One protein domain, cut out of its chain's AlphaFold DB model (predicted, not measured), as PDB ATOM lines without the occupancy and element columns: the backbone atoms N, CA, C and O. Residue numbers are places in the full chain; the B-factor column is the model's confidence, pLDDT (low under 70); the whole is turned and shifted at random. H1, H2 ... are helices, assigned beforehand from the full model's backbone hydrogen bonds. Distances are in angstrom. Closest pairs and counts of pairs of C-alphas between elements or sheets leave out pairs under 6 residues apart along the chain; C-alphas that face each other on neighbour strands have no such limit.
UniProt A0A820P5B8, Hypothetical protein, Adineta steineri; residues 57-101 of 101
ATOM      1  N   PHE A  57     179.141 211.246 240.577       87.00
ATOM      2  CA  PHE A  57     177.971 210.997 239.743       87.00
ATOM      3  C   PHE A  57     177.763 212.132 238.733       87.00
ATOM      4  O   PHE A  57     178.095 213.287 239.005       87.00
ATOM      5  N   LEU A  58     177.144 211.815 237.596       88.06
ATOM      6  CA  LEU A  58     176.685 212.790 236.608       88.06
ATOM      7  C   LEU A  58     175.178 212.991 236.755       88.06
ATOM      8  O   LEU A  58     174.409 212.031 236.693       88.06
ATOM      9  N   ASN A  59     174.741 214.236 236.937       90.94
ATOM     10  CA  ASN A  59     173.331 214.587 236.779       90.94
ATOM     11  C   ASN A  59     173.022 214.933 235.310       90.94
ATOM     12  O   ASN A  59     173.921 215.007 234.471       90.94
ATOM     13  N   LYS A  60     171.745 215.165 234.990       89.50
ATOM     14  CA  LYS A  60     171.308 215.451 233.615       89.50
ATOM     15  C   LYS A  60     172.032 216.646 232.984       89.50
ATOM     16  O   LYS A  60     172.382 216.594 231.808       89.50
ATOM     17  N   ASP A  61     172.329 217.680 233.764       89.38
ATOM     18  CA  ASP A  61     173.052 218.845 233.257       89.38
ATOM     19  C   ASP A  61     174.532 218.533 232.999       89.38
ATOM     20  O   ASP A  61     175.106 219.023 232.028       89.38
ATOM     21  N   ASP A  62     175.171 217.726 233.854       88.00
ATOM     22  CA  ASP A  62     176.545 217.254 233.627       88.00
ATOM     23  C   ASP A  62     176.620 216.415 232.347       88.00
ATOM     24  O   ASP A  62     177.540 216.582 231.547       88.00
ATOM     25  N   PHE A  63     175.609 215.571 232.131       86.19
ATOM     26  CA  PHE A  63     175.467 214.727 230.953       86.19
ATOM     27  C   PHE A  63     175.265 215.549 229.671       86.19
ATOM     28  O   PHE A  63     175.969 215.327 228.694       86.19
ATOM     29  N   ILE A  64     174.396 216.568 229.672       86.94
ATOM     30  CA  ILE A  64     174.227 217.484 228.526       86.94
ATOM     31  C   ILE A  64     175.543 218.204 228.205       86.94
ATOM     32  O   ILE A  64     176.006 218.190 227.062       86.94
ATOM     33  N   ARG A  65     176.196 218.768 229.229       85.81
ATOM     34  CA  ARG A  65     177.486 219.459 229.072       85.81
ATOM     35  C   ARG A  65     178.586 218.542 228.535       85.81
ATOM     36  O   ARG A  65     179.511 219.028 227.886       85.81
ATOM     37  N   ALA A  66     178.524 217.241 228.818       83.06
ATOM     38  CA  ALA A  66     179.450 216.261 228.259       83.06
ATOM     39  C   ALA A  66     179.346 216.203 226.729       83.06
ATOM     40  O   ALA A  66     180.358 216.354 226.045       83.06
ATOM     41  N   PHE A  67     178.133 216.067 226.187       81.44
ATOM     42  CA  PHE A  67     177.909 216.021 224.738       81.44
ATOM     43  C   PHE A  67     178.262 217.337 224.042       81.44
ATOM     44  O   PHE A  67     178.892 217.314 222.984       81.44
ATOM     45  N   GLU A  68     177.950 218.479 224.662       82.31
ATOM     46  CA  GLU A  68     178.354 219.796 224.152       82.31
ATOM     47  C   GLU A  68     179.879 219.918 224.024       82.31
ATOM     48  O   GLU A  68     180.384 220.391 223.008       82.31
ATOM     49  N   ARG A  69     180.632 219.441 225.024       78.12
ATOM     50  CA  ARG A  69     182.106 219.465 225.014       78.12
ATOM     51  C   ARG A  69     182.714 218.531 223.981       78.12
ATOM     52  O   ARG A  69     183.720 218.878 223.374       78.12
ATOM     53  N   LEU A  70     182.104 217.366 223.781       76.31
ATOM     54  CA  LEU A  70     182.506 216.426 222.736       76.31
ATOM     55  C   LEU A  70     182.078 216.900 221.337       76.31
ATOM     56  O   LEU A  70     182.377 216.236 220.348       76.31
ATOM     57  N   ASN A  71     181.394 218.047 221.245       78.50
ATOM     58  CA  ASN A  71     180.831 218.602 220.019       78.50
ATOM     59  C   ASN A  71     179.886 217.613 219.305       78.50
ATOM     60  O   ASN A  71     179.715 217.652 218.085       78.50
ATOM     61  N   ILE A  72     179.264 216.721 220.083       78.50
ATOM     62  CA  ILE A  72     178.279 215.749 219.619       78.50
ATOM     63  C   ILE A  72     176.908 216.406 219.760       78.50
ATOM     64  O   ILE A  72     176.424 216.650 220.864       78.50
ATOM     65  N   LYS A  73     176.263 216.695 218.629       78.31
ATOM     66  CA  LYS A  73     174.907 217.249 218.620       78.31
ATOM     67  C   LYS A  73     173.887 216.124 218.700       78.31
ATOM     68  O   LYS A  73     173.671 215.413 217.723       78.31
ATOM     69  N   LEU A  74     173.238 215.999 219.849       75.81
ATOM     70  CA  LEU A  74     172.068 215.146 220.024       75.81
ATOM     71  C   LEU A  74     170.811 216.011 220.095       75.81
ATOM     72  O   LEU A  74     170.853 217.143 220.578       75.81
ATOM     73  N   ASN A  75     169.689 215.484 219.605       86.44
ATOM     74  CA  ASN A  75     168.403 216.124 219.860       86.44
ATOM     75  C   ASN A  75     168.014 215.929 221.347       86.44
ATOM     76  O   ASN A  75     168.496 214.988 221.988       86.44
ATOM     77  N   PRO A  76     167.158 216.798 221.914       84.25
ATOM     78  CA  PRO A  76     166.782 216.712 223.326       84.25
ATOM     79  C   PRO A  76     166.171 215.359 223.718       84.25
ATOM     80  O   PRO A  76     166.499 214.816 224.768       84.25
ATOM     81  N   ASP A  77     165.350 214.768 222.845       88.50
ATOM     82  CA  ASP A  77     164.687 213.485 223.108       88.50
ATOM     83  C   ASP A  77     165.675 212.310 223.199       88.50
ATOM     84  O   ASP A  77     165.500 211.396 224.007       88.50
ATOM     85  N   ALA A  78     166.743 212.332 222.401       86.44
ATOM     86  CA  ALA A  78     167.803 211.331 222.409       86.44
ATOM     87  C   ALA A  78     168.663 211.449 223.667       86.44
ATOM     88  O   ALA A  78     169.026 210.426 224.242       86.44
ATOM     89  N   ILE A  79     168.943 212.674 224.126       85.88
ATOM     90  CA  ILE A  79     169.632 212.907 225.403       85.88
ATOM     91  C   ILE A  79     168.786 212.359 226.553       85.88
ATOM     92  O   ILE A  79     169.300 211.642 227.410       85.88
ATOM     93  N   ASP A  80     167.486 212.645 226.547       87.75
ATOM     94  CA  ASP A  80     166.557 212.182 227.576       87.75
ATOM     95  C   ASP A  80     166.418 210.660 227.590       87.75
ATOM     96  O   ASP A  80     166.406 210.048 228.659       87.75
ATOM     97  N   SER A  81     166.336 210.046 226.410       88.25
ATOM     98  CA  SER A  81     166.296 208.594 226.261       88.25
ATOM     99  C   SER A  81     167.593 207.942 226.740       88.25
ATOM    100  O   SER A  81     167.546 206.988 227.513       88.25
ATOM    101  N   ALA A  82     168.750 208.479 226.342       86.69
ATOM    102  CA  ALA A  82     170.053 207.966 226.755       86.69
ATOM    103  C   ALA A  82     170.252 208.092 228.270       86.69
ATOM    104  O   ALA A  82     170.666 207.134 228.917       86.69
ATOM    105  N   PHE A  83     169.893 209.237 228.857       88.19
ATOM    106  CA  PHE A  83     169.997 209.442 230.298       88.19
ATOM    107  C   PHE A  83     169.115 208.452 231.070       88.19
ATOM    108  O   PHE A  83     169.590 207.814 232.001       88.19
ATOM    109  N   LYS A  84     167.857 208.258 230.647       88.44
ATOM    110  CA  LYS A  84     166.944 207.282 231.268       88.44
ATOM    111  C   LYS A  84     167.445 205.842 231.181       88.44
ATOM    112  O   LYS A  84     167.189 205.067 232.090       88.44
ATOM    113  N   GLN A  85     168.119 205.473 230.094       85.56
ATOM    114  CA  GLN A  85     168.693 204.131 229.953       85.56
ATOM    115  C   GLN A  85     169.867 203.899 230.914       85.56
ATOM    116  O   GLN A  85     170.103 202.764 231.320       85.56
ATOM    117  N   LEU A  86     170.592 204.959 231.276       83.88
ATOM    118  CA  LEU A  86     171.752 204.893 232.168       83.88
ATOM    119  C   LEU A  86     171.384 205.081 233.653       83.88
ATOM    120  O   LEU A  86     172.075 204.552 234.522       83.88
ATOM    121  N   ASP A  87     170.289 205.783 233.948       88.06
ATOM    122  CA  ASP A  87     169.697 205.961 235.285       88.06
ATOM    123  C   ASP A  87     168.865 204.727 235.696       88.06
ATOM    124  O   ASP A  87     167.636 204.757 235.762       88.06
ATOM    125  N   VAL A  88     169.546 203.595 235.909       83.88
ATOM    126  CA  VAL A  88     168.912 202.278 236.132       83.88
ATOM    127  C   VAL A  88     168.079 202.217 237.422       83.88
ATOM    128  O   VAL A  88     167.104 201.471 237.489       83.88
ATOM    129  N   ASP A  89     168.450 202.973 238.456       83.62
ATOM    130  CA  ASP A  89     167.758 203.036 239.754       83.62
ATOM    131  C   ASP A  89     166.808 204.232 239.892       83.62
ATOM    132  O   ASP A  89     166.086 204.322 240.887       83.62
ATOM    133  N   GLY A  90     166.749 205.117 238.893       88.19
ATOM    134  CA  GLY A  90     165.826 206.249 238.869       88.19
ATOM    135  C   GLY A  90     166.152 207.338 239.892       88.19
ATOM    136  O   GLY A  90     165.275 208.141 240.232       88.19
ATOM    137  N   ASP A  91     167.385 207.380 240.406       90.50
ATOM    138  CA  ASP A  91     167.835 208.382 241.377       90.50
ATOM    139  C   ASP A  91     168.237 209.711 240.704       90.50
ATOM    140  O   ASP A  91     168.572 210.695 241.382       90.50
ATOM    141  N   LYS A  92     168.115 209.766 239.367       90.50
ATOM    142  CA  LYS A  92     168.485 210.882 238.491       90.50
ATOM    143  C   LYS A  92     169.987 211.126 238.456       90.50
ATOM    144  O   LYS A  92     170.422 212.268 238.242       90.50
ATOM    145  N   ARG A  93     170.782 210.078 238.665       89.69
ATOM    146  CA  ARG A  93     172.239 210.127 238.657       89.69
ATOM    147  C   ARG A  93     172.798 208.955 237.865       89.69
ATOM    148  O   ARG A  93     172.356 207.820 237.949       89.69
ATOM    149  N   ILE A  94     173.855 209.239 237.119       86.19
ATOM    150  CA  ILE A  94     174.682 208.210 236.499       86.19
ATOM    151  C   ILE A  94     175.943 208.119 237.349       86.19
ATOM    152  O   ILE A  94     176.798 209.005 237.303       86.19
ATOM    153  N   ALA A  95     176.025 207.090 238.186       78.81
ATOM    154  CA  ALA A  95     177.206 206.805 238.990       78.81
ATOM    155  C   ALA A  95     178.199 205.945 238.202       78.81
ATOM    156  O   ALA A  95     177.817 205.175 237.320       78.81
ATOM    157  N   ASN A  96     179.481 206.049 238.548       68.62
ATOM    158  CA  ASN A  96     180.490 205.146 238.014       68.62
ATOM    159  C   ASN A  96     180.142 203.691 238.404       68.62
ATOM    160  O   ASN A  96     179.809 203.417 239.564       68.62
ATOM    161  N   TYR A  97     180.235 202.764 237.444       57.50
ATOM    162  CA  TYR A  97     179.813 201.356 237.540       57.50
ATOM    163  C   TYR A  97     180.474 200.556 238.679       57.50
ATOM    164  O   TYR A  97     180.044 199.448 238.979       57.50
ATOM    165  N   VAL A  98     181.469 201.115 239.373       50.50
ATOM    166  CA  VAL A  98     182.176 200.457 240.486       50.50
ATOM    167  C   VAL A  98     181.342 200.368 241.779       50.50
ATOM    168  O   VAL A  98     181.760 199.703 242.720       50.50
ATOM    169  N   THR A  99     180.170 201.009 241.860       38.44
ATOM    170  CA  THR A  99     179.409 201.107 243.129       38.44
ATOM    171  C   THR A  99     178.077 200.359 243.173       38.44
ATOM    172  O   THR A  99     177.395 200.423 244.192       38.44
ATOM    173  N   LYS A 100     177.693 199.632 242.120       40.28
ATOM    174  CA  LYS A 100     176.481 198.797 242.137       40.28
ATOM    175  C   LYS A 100     176.879 197.317 242.141       40.28
ATOM    176  O   LYS A 100     177.002 196.707 241.083       40.28
ATOM    177  N   LEU A 101     177.147 196.803 243.347       35.47
ATOM    178  CA  LEU A 101     177.155 195.371 243.681       35.47
ATOM    179  C   LEU A 101     175.745 194.938 244.092       35.47
ATOM    180  O   LEU A 101     175.098 195.724 244.823       35.47
TER     181      LEU A 101
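Overview. This is residues 57 to 101 of the 101 residues of the protein "Hypothetical protein" of Adineta steineri (UniProt A0A820P5B8). Two helices of similar size, H2 and H1, run opposite ways at a steep angle; they come nearest where H1 begins and spread apart toward the end where the link of residues 70 to 75 joins them. At the other end, a loop after H2 brings residues 94 to 95 beside residues 57 to 58 in a short antiparallel pairing, and the last residues run on as a tail to one extreme of the long axis. The printed part has 45 residues with two named helices, H1 then H2 along the chain, and no named strand; the class is all helix, though under half of the residues, 21 of 45, are in named elements. It is only just compact, close to loose, with a radius of gyration of the C-alphas of 10.9 A, and elongated, spanning 33 by 18 by 12 A.

Arrangement. The longest helix by residues is H2, residues 76 to 86. It only just touches H1, residues 60 to 69, with 3 pairs of C-alphas within 8 A. The closest C-alphas of the two are those of Lys 60 and Phe 83, 7.0 A apart. Their centres are 11.5 A apart. Their lines stand at a steep tilt of 63 degrees, opposite ways. In H1 and H2 every O i to N i+4 pair is within hydrogen-bond range.

Along the chain. H2 measures 15.6 A from C-alpha 76 at (166.782, 216.712, 223.326) to C-alpha 86 at (171.752, 204.893, 232.168). H1 measures 14.4 A and begins with C-alpha 60 at (171.308, 215.451, 233.615).

Size, cuts and confidence. The two C-alphas farthest apart, those of Asn 71 and Leu 101, the chain's last residue, are 33.4 A apart. The printed part has no cut. The link from H1 to H2, 6 residues, is short. Residues 87 to 101 hold no named element. The mean pLDDT of the printed part is 80.3, and residues 96 to 101 are under 70.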